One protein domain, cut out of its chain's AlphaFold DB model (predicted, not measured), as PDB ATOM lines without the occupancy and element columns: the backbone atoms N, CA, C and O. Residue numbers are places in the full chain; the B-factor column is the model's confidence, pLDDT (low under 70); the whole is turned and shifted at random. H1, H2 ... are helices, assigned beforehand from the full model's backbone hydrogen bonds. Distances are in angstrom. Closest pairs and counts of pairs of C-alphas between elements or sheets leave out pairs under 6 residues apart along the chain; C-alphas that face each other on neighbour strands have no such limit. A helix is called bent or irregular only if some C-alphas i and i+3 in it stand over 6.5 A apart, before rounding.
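Overview. This is residues 133 to 260 of the 388 residues of the protein "FANCI_S2 domain-containing protein" of Cylicostephanus goldi (UniProt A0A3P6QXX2). Six helices, H1, H2, H3, H5, H6 and H7, pack round the short helix H4 in the core, the helices mostly crossed where they touch. H5 and H6 make a V, narrow near link residues 208 to 215; H7 crosses its open side, while H1 and H2 meet at a corner on H4. The printed part has 128 residues, with H1 to H7 in chain order and no named strand: all helix. It is compact, with a radius of gyration of the C-alphas of 14.9 A and spans of 47 by 32 by 28 A.

Along the chain. Find C-alpha 133 at (126.602, 128.240, 105.621); there H1 begins, residues 133 to 146. Next come H2, 148 to 160, H3, 162 to 166, and H4, 169 to 178. H5, 182 to 207, is 37.8 A long and irregular, C-alphas 183 and 186 being 7.6 A apart. H6, 216 to 237, measures 31.2 A. H7, 239 to 257, measures 26.1 A, with a kink of 46 degrees near residue 246; it is irregular, C-alphas 244 and 247 being 7.5 A apart. It ends at C-alpha 257, (153.833, 138.038, 102.327).

Arrangement. Look first at H4, the hub. H1 touches it, closest C-alphas Val 137 and Leu 174, 5.9 A. H3 touches it only at the corner, Ile 165 and Gly 171, 4.5 A. H7 is about perpendicular to it, 80 degrees, and touches it at Phe 176 and Pro 248, 5.8 A. H2 touches H5 at a shallow tilt of 14 degrees, the same way, Ala 155 and Thr 188, 6.4 A. H5 touches H6 at a steep tilt of 50 degrees, Leu 199 and Val 221, 5.9 A. Every O i to N i+4 pair is within hydrogen-bond range in H1 to H4; H5 has 20 of 22, H6 15 of 18, H7 13 of 15.

Size, cuts and confidence. The farthest C-alphas, Asn 146 and Gly 210, are 47.4 A apart. The printed part has no cut and no long link. Confidence is low, under 70, at residues 207 to 218.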
ATOM      1  N   LEU A 133     125.495 129.050 105.108       91.38
ATOM      2  CA  LEU A 133     126.602 128.240 105.621       91.38
ATOM      3  C   LEU A 133     127.191 128.754 106.936       91.38
ATOM      4  O   LEU A 133     127.677 127.946 107.729       91.38
ATOM      5  N   MET A 134     127.162 130.066 107.183       92.56
ATOM      6  CA  MET A 134     127.839 130.651 108.347       92.56
ATOM      7  C   MET A 134     127.289 130.117 109.669       92.56
ATOM      8  O   MET A 134     128.069 129.783 110.561       92.56
ATOM      9  N   SER A 135     125.972 129.909 109.751       91.69
ATOM     10  CA  SER A 135     125.321 129.282 110.908       91.69
ATOM     11  C   SER A 135     125.905 127.894 111.219       91.69
ATOM     12  O   SER A 135     126.269 127.593 112.356       91.69
ATOM     13  N   SER A 136     126.089 127.068 110.186       95.06
ATOM     14  CA  SER A 136     126.666 125.727 110.300       95.06
ATOM     15  C   SER A 136     128.152 125.770 110.661       95.06
ATOM     16  O   SER A 136     128.612 124.972 111.478       95.06
ATOM     17  N   VAL A 137     128.912 126.718 110.102       96.56
ATOM     18  CA  VAL A 137     130.331 126.917 110.439       96.56
ATOM     19  C   VAL A 137     130.484 127.320 111.909       96.56
ATOM     20  O   VAL A 137     131.319 126.748 112.610       96.56
ATOM     21  N   HIS A 138     129.647 128.229 112.415       94.62
ATOM     22  CA  HIS A 138     129.647 128.618 113.827       94.62
ATOM     23  C   HIS A 138     129.348 127.441 114.757       94.62
ATOM     24  O   HIS A 138     130.071 127.238 115.739       94.62
ATOM     25  N   GLU A 139     128.326 126.640 114.450       94.94
ATOM     26  CA  GLU A 139     128.031 125.442 115.242       94.94
ATOM     27  C   GLU A 139     129.188 124.444 115.206       94.94
ATOM     28  O   GLU A 139     129.568 123.893 116.243       94.94
ATOM     29  N   MET A 140     129.831 124.274 114.052       96.12
ATOM     30  CA  MET A 140     130.992 123.402 113.934       96.12
ATOM     31  C   MET A 140     132.175 123.879 114.790       96.12
ATOM     32  O   MET A 140     132.816 123.062 115.455       96.12
ATOM     33  N   VAL A 141     132.440 125.189 114.844       95.56
ATOM     34  CA  VAL A 141     133.477 125.773 115.716       95.56
ATOM     35  C   VAL A 141     133.158 125.526 117.188       95.56
ATOM     36  O   VAL A 141     134.023 125.030 117.917       95.56
ATOM     37  N   LYS A 142     131.917 125.783 117.623       94.75
ATOM     38  CA  LYS A 142     131.478 125.508 119.005       94.75
ATOM     39  C   LYS A 142     131.682 124.035 119.365       94.75
ATOM     40  O   LYS A 142     132.147 123.709 120.459       94.75
ATOM     41  N   ILE A 143     131.363 123.127 118.445       94.69
ATOM     42  CA  ILE A 143     131.551 121.689 118.654       94.69
ATOM     43  C   ILE A 143     133.028 121.330 118.725       94.69
ATOM     44  O   ILE A 143     133.416 120.631 119.659       94.69
ATOM     45  N   ALA A 144     133.845 121.801 117.785       95.88
ATOM     46  CA  ALA A 144     135.276 121.515 117.730       95.88
ATOM     47  C   ALA A 144     136.032 122.060 118.953       95.88
ATOM     48  O   ALA A 144     137.009 121.452 119.399       95.88
ATOM     49  N   GLN A 145     135.572 123.179 119.518       95.12
ATOM     50  CA  GLN A 145     136.114 123.746 120.751       95.12
ATOM     51  C   GLN A 145     135.833 122.841 121.960       95.12
ATOM     52  O   GLN A 145     136.730 122.602 122.772       95.12
ATOM     53  N   ASN A 146     134.619 122.288 122.038       94.19
ATOM     54  CA  ASN A 146     134.173 121.449 123.153       94.19
ATOM     55  C   ASN A 146     134.571 119.966 123.013       94.19
ATOM     56  O   ASN A 146     134.760 119.283 124.016       94.19
ATOM     57  N   HIS A 147     134.758 119.466 121.788       93.69
ATOM     58  CA  HIS A 147     135.041 118.058 121.490       93.69
ATOM     59  C   HIS A 147     136.347 117.927 120.704       93.69
ATOM     60  O   HIS A 147     136.412 118.116 119.486       93.69
ATOM     61  N   GLN A 148     137.426 117.575 121.411       92.62
ATOM     62  CA  GLN A 148     138.776 117.579 120.841       92.62
ATOM     63  C   GLN A 148     138.953 116.603 119.665       92.62
ATOM     64  O   GLN A 148     139.732 116.892 118.754       92.62
ATOM     65  N   ASN A 149     138.278 115.452 119.690       94.31
ATOM     66  CA  ASN A 149     138.293 114.471 118.602       94.31
ATOM     67  C   ASN A 149     137.723 115.064 117.304       94.31
ATOM     68  O   ASN A 149     138.330 114.889 116.251       94.31
ATOM     69  N   ILE A 150     136.637 115.837 117.395       95.56
ATOM     70  CA  ILE A 150     136.005 116.498 116.247       95.56
ATOM     71  C   ILE A 150     136.932 117.571 115.675       95.56
ATOM     72  O   ILE A 150     137.232 117.550 114.481       95.56
ATOM     73  N   GLY A 151     137.489 118.445 116.519       94.94
ATOM     74  CA  GLY A 151     138.450 119.450 116.053       94.94
ATOM     75  C   GLY A 151     139.711 118.833 115.426       94.94
ATOM     76  O   GLY A 151     140.191 119.307 114.396       94.94
ATOM     77  N   LYS A 152     140.213 117.718 115.983       94.62
ATOM     78  CA  LYS A 152     141.329 116.951 115.395       94.62
ATOM     79  C   LYS A 152     140.961 116.339 114.042       94.62
ATOM     80  O   LYS A 152     141.796 116.369 113.143       94.62
ATOM     81  N   ALA A 153     139.750 115.802 113.887       95.25
ATOM     82  CA  ALA A 153     139.285 115.243 112.619       95.25
ATOM     83  C   ALA A 153     139.233 116.318 111.521       95.25
ATOM     84  O   ALA A 153     139.739 116.090 110.425       95.25
ATOM     85  N   CYS A 154     138.732 117.516 111.837       94.56
ATOM     86  CA  CYS A 154     138.677 118.624 110.880       94.56
ATOM     87  C   CYS A 154     140.068 119.095 110.448       94.56
ATOM     88  O   CYS A 154     140.348 119.182 109.255       94.56
ATOM     89  N   ALA A 155     140.966 119.332 111.409       93.50
ATOM     90  CA  ALA A 155     142.349 119.700 111.101       93.50
ATOM     91  C   ALA A 155     143.085 118.581 110.332       93.50
ATOM     92  O   ALA A 155     143.882 118.850 109.433       93.50
ATOM     93  N   GLY A 156     142.797 117.316 110.653       94.12
ATOM     94  CA  GLY A 156     143.355 116.148 109.970       94.12
ATOM     95  C   GLY A 156     142.892 116.002 108.518       94.12
ATOM     96  O   GLY A 156     143.667 115.539 107.676       94.12
ATOM     97  N   LEU A 157     141.668 116.428 108.190       93.44
ATOM     98  CA  LEU A 157     141.180 116.417 106.809       93.44
ATOM     99  C   LEU A 157     141.931 117.404 105.920       93.44
ATOM    100  O   LEU A 157     142.342 117.007 104.838       93.44
ATOM    101  N   LEU A 158     142.225 118.620 106.395       94.56
ATOM    102  CA  LEU A 158     143.058 119.568 105.640       94.56
ATOM    103  C   LEU A 158     144.424 118.969 105.276       94.56
ATOM    104  O   LEU A 158     144.917 119.163 104.169       94.56
ATOM    105  N   LYS A 159     145.024 118.205 106.194       93.12
ATOM    106  CA  LYS A 159     146.321 117.561 105.960       93.12
ATOM    107  C   LYS A 159     146.235 116.382 104.986       93.12
ATOM    108  O   LYS A 159     147.165 116.169 104.212       93.12
ATOM    109  N   SER A 160     145.174 115.583 105.073       93.38
ATOM    110  CA  SER A 160     145.031 114.347 104.287       93.38
ATOM    111  C   SER A 160     144.437 114.570 102.898       93.38
ATOM    112  O   SER A 160     144.776 113.830 101.982       93.38
ATOM    113  N   ASP A 161     143.578 115.574 102.741       92.56
ATOM    114  CA  ASP A 161     142.847 115.853 101.508       92.56
ATOM    115  C   ASP A 161     142.606 117.367 101.338       92.56
ATOM    116  O   ASP A 161     141.476 117.858 101.435       92.56
ATOM    117  N   PRO A 162     143.680 118.155 101.127       92.62
ATOM    118  CA  PRO A 162     143.562 119.603 100.997       92.62
ATOM    119  C   PRO A 162     142.721 120.009  99.782       92.62
ATOM    120  O   PRO A 162     142.050 121.031  99.835       92.62
ATOM    121  N   GLY A 163     142.711 119.220  98.702       90.31
ATOM    122  CA  GLY A 163     141.924 119.522  97.503       90.31
ATOM    123  C   GLY A 163     140.424 119.546  97.790       90.31
ATOM    124  O   GLY A 163     139.763 120.542  97.492       90.31
ATOM    125  N   ALA A 164     139.897 118.502  98.440       91.44
ATOM    126  CA  ALA A 164     138.479 118.440  98.801       91.44
ATOM    127  C   ALA A 164     138.056 119.594  99.725       91.44
ATOM    128  O   ALA A 164     136.971 120.153  99.571       91.44
ATOM    129  N   ILE A 165     138.927 119.978 100.661       95.44
ATOM    130  CA  ILE A 165     138.676 121.086 101.588       95.44
ATOM    131  C   ILE A 165     138.660 122.426 100.858       95.44
ATOM    132  O   ILE A 165     137.722 123.201 101.017       95.44
ATOM    133  N   MET A 166     139.688 122.699 100.057       94.12
ATOM    134  CA  MET A 166     139.864 123.999  99.417       94.12
ATOM    135  C   MET A 166     138.861 124.236  98.277       94.12
ATOM    136  O   MET A 166     138.514 125.383  98.003       94.12
ATOM    137  N   CYS A 167     138.349 123.172  97.652       92.94
ATOM    138  CA  CYS A 167     137.300 123.243  96.630       92.94
ATOM    139  C   CYS A 167     135.867 123.185  97.195       92.94
ATOM    140  O   CYS A 167     134.912 123.252  96.423       92.94
ATOM    141  N   SER A 168     135.694 123.081  98.514       95.25
ATOM    142  CA  SER A 168     134.391 123.108  99.188       95.25
ATOM    143  C   SER A 168     134.162 124.461  99.860       95.25
ATOM    144  O   SER A 168     135.021 124.910 100.609       95.25
ATOM    145  N   GLU A 169     133.016 125.117  99.649       95.62
ATOM    146  CA  GLU A 169     132.667 126.354 100.375       95.62
ATOM    147  C   GLU A 169     132.621 126.118 101.889       95.62
ATOM    148  O   GLU A 169     133.226 126.874 102.647       95.62
ATOM    149  N   PHE A 170     131.982 125.034 102.339       96.69
ATOM    150  CA  PHE A 170     131.936 124.706 103.764       96.69
ATOM    151  C   PHE A 170     133.319 124.325 104.304       96.69
ATOM    152  O   PHE A 170     133.734 124.834 105.345       96.69
ATOM    153  N   GLY A 171     134.050 123.457 103.594       97.00
ATOM    154  CA  GLY A 171     135.389 123.022 103.995       97.00
ATOM    155  C   GLY A 171     136.369 124.189 104.110       97.00
ATOM    156  O   GLY A 171     137.076 124.303 105.113       97.00
ATOM    157  N   PHE A 172     136.356 125.086 103.125       97.25
ATOM    158  CA  PHE A 172     137.185 126.284 103.087       97.25
ATOM    159  C   PHE A 172     136.868 127.228 104.254       97.25
ATOM    160  O   PHE A 172     137.772 127.615 104.991       97.25
ATOM    161  N   LEU A 173     135.593 127.549 104.499       97.38
ATOM    162  CA  LEU A 173     135.214 128.396 105.636       97.38
ATOM    163  C   LEU A 173     135.571 127.743 106.977       97.38
ATOM    164  O   LEU A 173     136.097 128.413 107.866       97.38
ATOM    165  N   LEU A 174     135.352 126.430 107.109       97.12
ATOM    166  CA  LEU A 174     135.653 125.681 108.325       97.12
ATOM    167  C   LEU A 174     137.139 125.752 108.690       97.12
ATOM    168  O   LEU A 174     137.459 125.955 109.859       97.12
ATOM    169  N   VAL A 175     138.063 125.612 107.736       96.81
ATOM    170  CA  VAL A 175     139.499 125.660 108.072       96.81
ATOM    171  C   VAL A 175     139.962 127.042 108.518       96.81
ATOM    172  O   VAL A 175     140.763 127.124 109.447       96.81
ATOM    173  N   PHE A 176     139.418 128.121 107.949       96.94
ATOM    174  CA  PHE A 176     139.666 129.472 108.462       96.94
ATOM    175  C   PHE A 176     139.047 129.650 109.849       96.94
ATOM    176  O   PHE A 176     139.697 130.162 110.759       96.94
ATOM    177  N   ALA A 177     137.822 129.163 110.042       96.88
ATOM    178  CA  ALA A 177     137.128 129.238 111.316       96.88
ATOM    179  C   ALA A 177     137.856 128.467 112.428       96.88
ATOM    180  O   ALA A 177     137.951 128.951 113.552       96.88
ATOM    181  N   LEU A 178     138.463 127.312 112.133       96.06
ATOM    182  CA  LEU A 178     139.276 126.559 113.098       96.06
ATOM    183  C   LEU A 178     140.488 127.348 113.603       96.06
ATOM    184  O   LEU A 178     140.967 127.077 114.706       96.06
ATOM    185  N   CYS A 179     140.978 128.334 112.847       96.12
ATOM    186  CA  CYS A 179     142.060 129.204 113.297       96.12
ATOM    187  C   CYS A 179     141.648 130.164 114.424       96.12
ATOM    188  O   CYS A 179     142.529 130.740 115.063       96.12
ATOM    189  N   SER A 180     140.348 130.320 114.690       93.94
ATOM    190  CA  SER A 180     139.838 131.033 115.871       93.94
ATOM    191  C   SER A 180     139.996 130.232 117.171       93.94
ATOM    192  O   SER A 180     139.931 130.798 118.257       93.94
ATOM    193  N   ILE A 181     140.250 128.920 117.079       95.00
ATOM    194  CA  ILE A 181     140.481 128.057 118.236       95.00
ATOM    195  C   ILE A 181     141.991 127.951 118.469       95.00
ATOM    196  O   ILE A 181     142.699 127.299 117.695       95.00
ATOM    197  N   ASP A 182     142.486 128.514 119.575       94.06
ATOM    198  CA  ASP A 182     143.926 128.600 119.891       94.06
ATOM    199  C   ASP A 182     144.676 127.270 119.747       94.06
ATOM    200  O   ASP A 182     145.782 127.217 119.208       94.06
ATOM    201  N   ARG A 183     144.041 126.166 120.164       95.12
ATOM    202  CA  ARG A 183     144.601 124.809 120.071       95.12
ATOM    203  C   ARG A 183     144.954 124.396 118.638       95.12
ATOM    204  O   ARG A 183     145.892 123.626 118.448       95.12
ATOM    205  N   TYR A 184     144.181 124.845 117.651       95.00
ATOM    206  CA  TYR A 184     144.327 124.446 116.249       95.00
ATOM    207  C   TYR A 184     144.977 125.540 115.393       95.00
ATOM    208  O   TYR A 184     145.591 125.222 114.376       95.00
ATOM    209  N   LYS A 185     144.925 126.804 115.834       94.44
ATOM    210  CA  LYS A 185     145.391 127.992 115.106       94.44
ATOM    211  C   LYS A 185     146.739 127.823 114.411       94.44
ATOM    212  O   LYS A 185     146.806 127.930 113.190       94.44
ATOM    213  N   ALA A 186     147.804 127.545 115.162       95.12
ATOM    214  CA  ALA A 186     149.156 127.486 114.602       95.12
ATOM    215  C   ALA A 186     149.316 126.360 113.563       95.12
ATOM    216  O   ALA A 186     149.892 126.575 112.496       95.12
ATOM    217  N   ALA A 187     148.774 125.173 113.853       95.44
ATOM    218  CA  ALA A 187     148.864 124.020 112.960       95.44
ATOM    219  C   ALA A 187     148.067 124.246 111.668       95.44
ATOM    220  O   ALA A 187     148.593 124.024 110.578       95.44
ATOM    221  N   THR A 188     146.833 124.741 111.780       96.31
ATOM    222  CA  THR A 188     145.970 124.997 110.620       96.31
ATOM    223  C   THR A 188     146.528 126.115 109.741       96.31
ATOM    224  O   THR A 188     146.591 125.940 108.528       96.31
ATOM    225  N   ILE A 189     147.025 127.217 110.323       96.88
ATOM    226  CA  ILE A 189     147.693 128.283 109.553       96.88
ATOM    227  C   ILE A 189     148.929 127.739 108.827       96.88
ATOM    228  O   ILE A 189     149.114 128.026 107.647       96.88
ATOM    229  N   SER A 190     149.752 126.918 109.488       96.44
ATOM    230  CA  SER A 190     150.934 126.318 108.854       96.44
ATOM    231  C   SER A 190     150.569 125.430 107.659       96.44
ATOM    232  O   SER A 190     151.221 125.513 106.616       96.44
ATOM    233  N   GLU A 191     149.524 124.608 107.774       97.00
ATOM    234  CA  GLU A 191     149.060 123.778 106.657       97.00
ATOM    235  C   GLU A 191     148.434 124.619 105.536       97.00
ATOM    236  O   GLU A 191     148.743 124.378 104.371       97.00
ATOM    237  N   LEU A 192     147.653 125.658 105.857       97.12
ATOM    238  CA  LEU A 192     147.131 126.596 104.856       97.12
ATOM    239  C   LEU A 192     148.268 127.263 104.071       97.12
ATOM    240  O   LEU A 192     148.237 127.258 102.844       97.12
ATOM    241  N   ILE A 193     149.311 127.757 104.746       97.06
ATOM    242  CA  ILE A 193     150.489 128.341 104.081       97.06
ATOM    243  C   ILE A 193     151.093 127.346 103.081       97.06
ATOM    244  O   ILE A 193     151.309 127.703 101.923       97.06
ATOM    245  N   LYS A 194     151.308 126.087 103.491       95.88
ATOM    246  CA  LYS A 194     151.856 125.043 102.605       95.88
ATOM    247  C   LYS A 194     150.949 124.773 101.407       95.88
ATOM    248  O   LYS A 194     151.450 124.579 100.302       95.88
ATOM    249  N   VAL A 195     149.633 124.730 101.615       95.00
ATOM    250  CA  VAL A 195     148.655 124.495 100.544       95.00
ATOM    251  C   VAL A 195     148.683 125.641  99.534       95.00
ATOM    252  O   VAL A 195     148.859 125.381  98.345       95.00
ATOM    253  N   PHE A 196     148.609 126.894  99.989       95.31
ATOM    254  CA  PHE A 196     148.703 128.063  99.110       95.31
ATOM    255  C   PHE A 196     150.037 128.091  98.354       95.31
ATOM    256  O   PHE A 196     150.036 128.248  97.136       95.31
ATOM    257  N   GLN A 197     151.167 127.857  99.034       93.06
ATOM    258  CA  GLN A 197     152.483 127.770  98.387       93.06
ATOM    259  C   GLN A 197     152.515 126.734  97.262       93.06
ATOM    260  O   GLN A 197     152.976 127.040  96.166       93.06
ATOM    261  N   ARG A 198     152.003 125.520  97.503       91.44
ATOM    262  CA  ARG A 198     151.952 124.475  96.469       91.44
ATOM    263  C   ARG A 198     151.094 124.898  95.281       91.44
ATOM    264  O   ARG A 198     151.519 124.700  94.150       91.44
ATOM    265  N   LEU A 199     149.921 125.480  95.533       90.12
ATOM    266  CA  LEU A 199     148.990 125.907  94.485       90.12
ATOM    267  C   LEU A 199     149.568 127.028  93.612       90.12
ATOM    268  O   LEU A 199     149.465 126.964  92.391       90.12
ATOM    269  N   TRP A 200     150.214 128.028  94.211       89.44
ATOM    270  CA  TRP A 200     150.810 129.131  93.449       89.44
ATOM    271  C   TRP A 200     152.087 128.726  92.722       89.44
ATOM    272  O   TRP A 200     152.236 129.088  91.562       89.44
ATOM    273  N   ASN A 201     152.951 127.914  93.339       87.38
ATOM    274  CA  ASN A 201     154.109 127.359  92.635       87.38
ATOM    275  C   ASN A 201     153.653 126.499  91.446       87.38
ATOM    276  O   ASN A 201     154.246 126.547  90.374       87.38
ATOM    277  N   PHE A 202     152.574 125.726  91.622       84.56
ATOM    278  CA  PHE A 202     151.970 124.972  90.530       84.56
ATOM    279  C   PHE A 202     151.452 125.897  89.427       84.56
ATOM    280  O   PHE A 202     151.753 125.649  88.266       84.56
ATOM    281  N   ARG A 203     150.740 126.979  89.763       83.56
ATOM    282  CA  ARG A 203     150.278 127.978  88.784       83.56
ATOM    283  C   ARG A 203     151.431 128.575  87.981       83.56
ATOM    284  O   ARG A 203     151.315 128.660  86.766       83.56
ATOM    285  N   GLU A 204     152.516 128.968  88.646       79.44
ATOM    286  CA  GLU A 204     153.700 129.522  87.977       79.44
ATOM    287  C   GLU A 204     154.304 128.514  86.994       79.44
ATOM    288  O   GLU A 204     154.537 128.863  85.843       79.44
ATOM    289  N   ASN A 205     154.447 127.251  87.402       77.19
ATOM    290  CA  ASN A 205     154.947 126.197  86.517       77.19
ATOM    291  C   ASN A 205     153.965 125.889  85.370       77.19
ATOM    292  O   ASN A 205     154.382 125.603  84.259       77.19
ATOM    293  N   VAL A 206     152.652 125.924  85.612       71.44
ATOM    294  CA  VAL A 206     151.628 125.621  84.595       71.44
ATOM    295  C   VAL A 206     151.500 126.718  83.547       71.44
ATOM    296  O   VAL A 206     151.251 126.396  82.389       71.44
ATOM    297  N   GLN A 207     151.719 127.983  83.905       63.00
ATOM    298  CA  GLN A 207     151.791 129.066  82.918       63.00
ATOM    299  C   GLN A 207     152.930 128.853  81.905       63.00
ATOM    300  O   GLN A 207     152.836 129.320  80.773       63.00
ATOM    301  N   GLU A 208     153.968 128.089  82.263       59.84
ATOM    302  CA  GLU A 208     155.013 127.657  81.326       59.84
ATOM    303  C   GLU A 208     154.547 126.511  80.398       59.84
ATOM    304  O   GLU A 208     155.127 126.293  79.334       59.84
ATOM    305  N   PHE A 209     153.461 125.808  80.748       58.94
ATOM    306  CA  PHE A 209     152.915 124.646  80.037       58.94
ATOM    307  C   PHE A 209     151.401 124.793  79.782       58.94
ATOM    308  O   PHE A 209     150.578 124.108  80.393       58.94
ATOM    309  N   GLY A 210     151.024 125.646  78.822       59.06
ATOM    310  CA  GLY A 210     149.632 126.054  78.540       59.06
ATOM    311  C   GLY A 210     148.596 124.949  78.248       59.06
ATOM    312  O   GLY A 210     147.404 125.229  78.204       59.06
ATOM    313  N   TRP A 211     148.992 123.681  78.092       60.59
ATOM    314  CA  TRP A 211     148.054 122.551  77.993       60.59
ATOM    315  C   TRP A 211     147.530 122.072  79.360       60.59
ATOM    316  O   TRP A 211     146.483 121.427  79.417       60.59
ATOM    317  N   ILE A 212     148.214 122.399  80.464       59.16
ATOM    318  CA  ILE A 212     147.782 122.051  81.831       59.16
ATOM    319  C   ILE A 212     146.745 123.059  82.358       59.16
ATOM    320  O   ILE A 212     145.952 122.704  83.232       59.16
ATOM    321  N   GLU A 213     146.672 124.273  81.799       56.00
ATOM    322  CA  GLU A 213     145.688 125.296  82.199       56.00
ATOM    323  C   GLU A 213     144.232 124.825  82.042       56.00
ATOM    324  O   GLU A 213     143.382 125.197  82.849       56.00
ATOM    325  N   GLY A 214     143.955 123.960  81.058       57.12
ATOM    326  CA  GLY A 214     142.643 123.328  80.849       57.12
ATOM    327  C   GLY A 214     142.443 121.996  81.584       57.12
ATOM    328  O   GLY A 214     141.428 121.336  81.380       57.12
ATOM    329  N   SER A 215     143.409 121.557  82.395       64.25
ATOM    330  CA  SER A 215     143.292 120.330  83.191       64.25
ATOM    331  C   SER A 215     142.591 120.595  84.528       64.25
ATOM    332  O   SER A 215     142.678 121.694  85.077       64.25
ATOM    333  N   GLY A 216     141.987 119.560  85.123       61.78
ATOM    334  CA  GLY A 216     141.333 119.667  86.436       61.78
ATOM    335  C   GLY A 216     142.251 120.158  87.570       61.78
ATOM    336  O   GLY A 216     141.762 120.684  88.560       61.78
ATOM    337  N   LEU A 217     143.581 120.054  87.429       62.62
ATOM    338  CA  LEU A 217     144.548 120.623  88.378       62.62
ATOM    339  C   LEU A 217     144.712 122.145  88.223       62.62
ATOM    340  O   LEU A 217     144.866 122.844  89.225       62.62
ATOM    341  N   GLY A 218     144.651 122.667  86.992       65.75
ATOM    342  CA  GLY A 218     144.649 124.111  86.726       65.75
ATOM    343  C   GLY A 218     143.386 124.793  87.260       65.75
ATOM    344  O   GLY A 218     143.438 125.918  87.761       65.75
ATOM    345  N   GLU A 219     142.258 124.078  87.251       76.19
ATOM    346  CA  GLU A 219     140.988 124.570  87.790       76.19
ATOM    347  C   GLU A 219     141.010 124.766  89.312       76.19
ATOM    348  O   GLU A 219     140.408 125.723  89.795       76.19
ATOM    349  N   VAL A 220     141.744 123.940  90.070       83.75
ATOM    350  CA  VAL A 220     141.799 124.043  91.542       83.75
ATOM    351  C   VAL A 220     142.321 125.407  91.992       83.75
ATOM    352  O   VAL A 220     141.731 126.016  92.879       83.75
ATOM    353  N   VAL A 221     143.391 125.927  91.380       86.44
ATOM    354  CA  VAL A 221     143.943 127.239  91.768       86.44
ATOM    355  C   VAL A 221     142.919 128.348  91.529       86.44
ATOM    356  O   VAL A 221     142.721 129.197  92.397       86.44
ATOM    357  N   ASN A 222     142.220 128.300  90.394       86.69
ATOM    358  CA  ASN A 222     141.174 129.264  90.059       86.69
ATOM    359  C   ASN A 222     139.985 129.174  91.025       86.69
ATOM    360  O   ASN A 222     139.462 130.202  91.449       86.69
ATOM    361  N   VAL A 223     139.580 127.959  91.405       91.25
ATOM    362  CA  VAL A 223     138.525 127.733  92.404       91.25
ATOM    363  C   VAL A 223     138.935 128.297  93.764       91.25
ATOM    364  O   VAL A 223     138.134 128.965  94.411       91.25
ATOM    365  N   VAL A 224     140.180 128.087  94.194       92.88
ATOM    366  CA  VAL A 224     140.680 128.618  95.473       92.88
ATOM    367  C   VAL A 224     140.799 130.141  95.453       92.88
ATOM    368  O   VAL A 224     140.478 130.797  96.444       92.88
ATOM    369  N   GLU A 225     141.218 130.731  94.336       92.00
ATOM    370  CA  GLU A 225     141.219 132.185  94.173       92.00
ATOM    371  C   GLU A 225     139.788 132.756  94.237       92.00
ATOM    372  O   GLU A 225     139.549 133.749  94.931       92.00
ATOM    373  N   ASP A 226     138.816 132.095  93.599       92.75
ATOM    374  CA  ASP A 226     137.392 132.450  93.671       92.75
ATOM    375  C   ASP A 226     136.835 132.319  95.101       92.75
ATOM    376  O   ASP A 226     136.136 133.214  95.578       92.75
ATOM    377  N   GLN A 227     137.216 131.269  95.837       94.88
ATOM    378  CA  GLN A 227     136.873 131.100  97.257       94.88
ATOM    379  C   GLN A 227     137.379 132.255  98.117       94.88
ATOM    380  O   GLN A 227     136.645 132.773  98.960       94.88
ATOM    381  N   VAL A 228     138.617 132.698  97.896       95.69
ATOM    382  CA  VAL A 228     139.181 133.826  98.645       95.69
ATOM    383  C   VAL A 228     138.464 135.128  98.286       95.69
ATOM    384  O   VAL A 228     138.184 135.929  99.176       95.69
ATOM    385  N   ASN A 229     138.090 135.336  97.022       93.81
ATOM    386  CA  ASN A 229     137.266 136.488  96.644       93.81
ATOM    387  C   ASN A 229     135.879 136.443  97.314       93.81
ATOM    388  O   ASN A 229     135.440 137.459  97.854       93.81
ATOM    389  N   CYS A 230     135.236 135.272  97.361       94.56
ATOM    390  CA  CYS A 230     133.969 135.065  98.068       94.56
ATOM    391  C   CYS A 230     134.098 135.309  99.580       94.56
ATOM    392  O   CYS A 230     133.205 135.887 100.198       94.56
ATOM    393  N   LEU A 231     135.216 134.900 100.184       95.81
ATOM    394  CA  LEU A 231     135.527 135.184 101.584       95.81
ATOM    395  C   LEU A 231     135.657 136.689 101.823       95.81
ATOM    396  O   LEU A 231     135.047 137.206 102.750       95.81
ATOM    397  N   VAL A 232     136.399 137.404 100.977       95.06
ATOM    398  CA  VAL A 232     136.554 138.863 101.084       95.06
ATOM    399  C   VAL A 232     135.216 139.587 100.927       95.06
ATOM    400  O   VAL A 232     134.948 140.522 101.684       95.06
ATOM    401  N   GLN A 233     134.373 139.154  99.986       93.38
ATOM    402  CA  GLN A 233     133.015 139.679  99.830       93.38
ATOM    403  C   GLN A 233     132.212 139.475 101.121       93.38
ATOM    404  O   GLN A 233     131.708 140.442 101.694       93.38
ATOM    405  N   ARG A 234     132.188 138.242 101.640       93.38
ATOM    406  CA  ARG A 234     131.458 137.901 102.866       93.38
ATOM    407  C   ARG A 234     131.967 138.683 104.079       93.38
ATOM    408  O   ARG A 234     131.161 139.190 104.847       93.38
ATOM    409  N   LEU A 235     133.282 138.859 104.221       94.06
ATOM    410  CA  LEU A 235     133.869 139.697 105.270       94.06
ATOM    411  C   LEU A 235     133.358 141.140 105.193       94.06
ATOM    412  O   LEU A 235     133.162 141.758 106.234       94.06
ATOM    413  N   GLY A 236     133.135 141.686 103.996       91.25
ATOM    414  CA  GLY A 236     132.576 143.026 103.811       91.25
ATOM    415  C   GLY A 236     131.122 143.146 104.273       91.25
ATOM    416  O   GLY A 236     130.785 144.129 104.939       91.25
ATOM    417  N   GLU A 237     130.308 142.134 103.978       90.94
ATOM    418  CA  GLU A 237     128.840 142.162 104.077       90.94
ATOM    419  C   GLU A 237     128.282 141.595 105.395       90.94
ATOM    420  O   GLU A 237     127.279 142.097 105.898       90.94
ATOM    421  N   ASP A 238     128.939 140.592 105.980       90.94
ATOM    422  CA  ASP A 238     128.444 139.814 107.122       90.94
ATOM    423  C   ASP A 238     129.290 140.069 108.386       90.94
ATOM    424  O   ASP A 238     130.522 139.971 108.379       90.94
ATOM    425  N   VAL A 239     128.618 140.436 109.482       90.06
ATOM    426  CA  VAL A 239     129.248 140.724 110.781       90.06
ATOM    427  C   VAL A 239     129.752 139.445 111.448       90.06
ATOM    428  O   VAL A 239     130.863 139.445 111.974       90.06
ATOM    429  N   GLU A 240     128.995 138.350 111.379       90.44
ATOM    430  CA  GLU A 240     129.384 137.073 111.988       90.44
ATOM    431  C   GLU A 240     130.628 136.508 111.289       90.44
ATOM    432  O   GLU A 240     131.605 136.101 111.928       90.44
ATOM    433  N   ALA A 241     130.648 136.585 109.955       93.69
ATOM    434  CA  ALA A 241     131.821 136.222 109.171       93.69
ATOM    435  C   ALA A 241     133.033 137.105 109.494       93.69
ATOM    436  O   ALA A 241     134.153 136.594 109.571       93.69
ATOM    437  N   TRP A 242     132.831 138.410 109.701       93.25
ATOM    438  CA  TRP A 242     133.906 139.311 110.113       93.25
ATOM    439  C   TRP A 242     134.521 138.887 111.447       93.25
ATOM    440  O   TRP A 242     135.738 138.714 111.525       93.25
ATOM    441  N   GLU A 243     133.700 138.672 112.472       92.75
ATOM    442  CA  GLU A 243     134.167 138.294 113.810       92.75
ATOM    443  C   GLU A 243     134.925 136.961 113.807       92.75
ATOM    444  O   GLU A 243     135.957 136.827 114.471       92.75
ATOM    445  N   LEU A 244     134.457 135.985 113.025       94.94
ATOM    446  CA  LEU A 244     135.037 134.645 113.013       94.94
ATOM    447  C   LEU A 244     136.255 134.503 112.084       94.94
ATOM    448  O   LEU A 244     137.199 133.778 112.413       94.94
ATOM    449  N   LEU A 245     136.242 135.151 110.913       96.19
ATOM    450  CA  LEU A 245     137.155 134.826 109.804       96.19
ATOM    451  C   LEU A 245     138.163 135.935 109.466       96.19
ATOM    452  O   LEU A 245     139.158 135.649 108.791       96.19
ATOM    453  N   SER A 246     137.973 137.176 109.931       95.12
ATOM    454  CA  SER A 246     138.859 138.306 109.588       95.12
ATOM    455  C   SER A 246     140.304 138.076 110.038       95.12
ATOM    456  O   SER A 246     141.225 138.111 109.220       95.12
ATOM    457  N   ASN A 247     140.514 137.766 111.318       94.75
ATOM    458  CA  ASN A 247     141.841 137.558 111.892       94.75
ATOM    459  C   ASN A 247     142.586 136.368 111.247       94.75
ATOM    460  O   ASN A 247     143.733 136.553 110.828       94.75
ATOM    461  N   PRO A 248     141.969 135.177 111.066       96.56
ATOM    462  CA  PRO A 248     142.560 134.105 110.263       96.56
ATOM    463  C   PRO A 248     142.973 134.546 108.854       96.56
ATOM    464  O   PRO A 248     144.072 134.216 108.407       96.56
ATOM    465  N   THR A 249     142.127 135.330 108.180       97.00
ATOM    466  CA  THR A 249     142.390 135.825 106.821       97.00
ATOM    467  C   THR A 249     143.594 136.755 106.789       97.00
ATOM    468  O   THR A 249     144.528 136.525 106.020       97.00
ATOM    469  N   VAL A 250     143.614 137.764 107.662       95.75
ATOM    470  CA  VAL A 250     144.728 138.714 107.774       95.75
ATOM    471  C   VAL A 250     146.022 137.978 108.125       95.75
ATOM    472  O   VAL A 250     147.030 138.152 107.442       95.75
ATOM    473  N   THR A 251     145.977 137.083 109.116       95.88
ATOM    474  CA  THR A 251     147.137 136.295 109.564       95.88
ATOM    475  C   THR A 251     147.713 135.442 108.436       95.88
ATOM    476  O   THR A 251     148.934 135.401 108.249       95.88
ATOM    477  N   LEU A 252     146.857 134.760 107.667       97.31
ATOM    478  CA  LEU A 252     147.301 133.957 106.532       97.31
ATOM    479  C   LEU A 252     147.967 134.842 105.475       97.31
ATOM    480  O   LEU A 252     149.097 134.562 105.086       97.31
ATOM    481  N   MET A 253     147.318 135.929 105.050       97.56
ATOM    482  CA  MET A 253     147.869 136.794 104.003       97.56
ATOM    483  C   MET A 253     149.190 137.454 104.422       97.56
ATOM    484  O   MET A 253     150.136 137.489 103.634       97.56
ATOM    485  N   GLN A 254     149.311 137.907 105.673       95.75
ATOM    486  CA  GLN A 254     150.580 138.416 106.204       95.75
ATOM    487  C   GLN A 254     151.666 137.336 106.215       95.75
ATOM    488  O   GLN A 254     152.826 137.616 105.914       95.75
ATOM    489  N   SER A 255     151.300 136.096 106.539       96.06
ATOM    490  CA  SER A 255     152.236 134.971 106.516       96.06
ATOM    491  C   SER A 255     152.707 134.655 105.097       96.06
ATOM    492  O   SER A 255     153.892 134.405 104.901       96.06
ATOM    493  N   LEU A 256     151.814 134.739 104.104       96.25
ATOM    494  CA  LEU A 256     152.155 134.572 102.689       96.25
ATOM    495  C   LEU A 256     153.097 135.678 102.183       96.25
ATOM    496  O   LEU A 256     154.033 135.384 101.445       96.25
ATOM    497  N   LEU A 257     152.913 136.928 102.626       94.94
ATOM    498  CA  LEU A 257     153.833 138.038 102.327       94.94
ATOM    499  C   LEU A 257     155.225 137.859 102.948       94.94
ATOM    500  O   LEU A 257     156.206 138.360 102.409       94.94
ATOM    501  N   ARG A 258     155.328 137.139 104.070       92.19
ATOM    502  CA  ARG A 258     156.604 136.859 104.752       92.19
ATOM    503  C   ARG A 258     157.366 135.674 104.163       92.19
ATOM    504  O   ARG A 258     158.492 135.413 104.587       92.19
ATOM    505  N   LEU A 259     156.776 134.945 103.217       92.00
ATOM    506  CA  LEU A 259     157.455 133.828 102.576       92.00
ATOM    507  C   LEU A 259     158.654 134.322 101.760       92.00
ATOM    508  O   LEU A 259     158.516 135.301 101.022       92.00
ATOM    509  N   PRO A 260     159.814 133.647 101.853       87.69
ATOM    510  CA  PRO A 260     160.978 134.017 101.067       87.69
ATOM    511  C   PRO A 260     160.705 133.794  99.576       87.69
ATOM    512  O   PRO A 260     160.086 132.805  99.186       87.69
TER     513      PRO A 260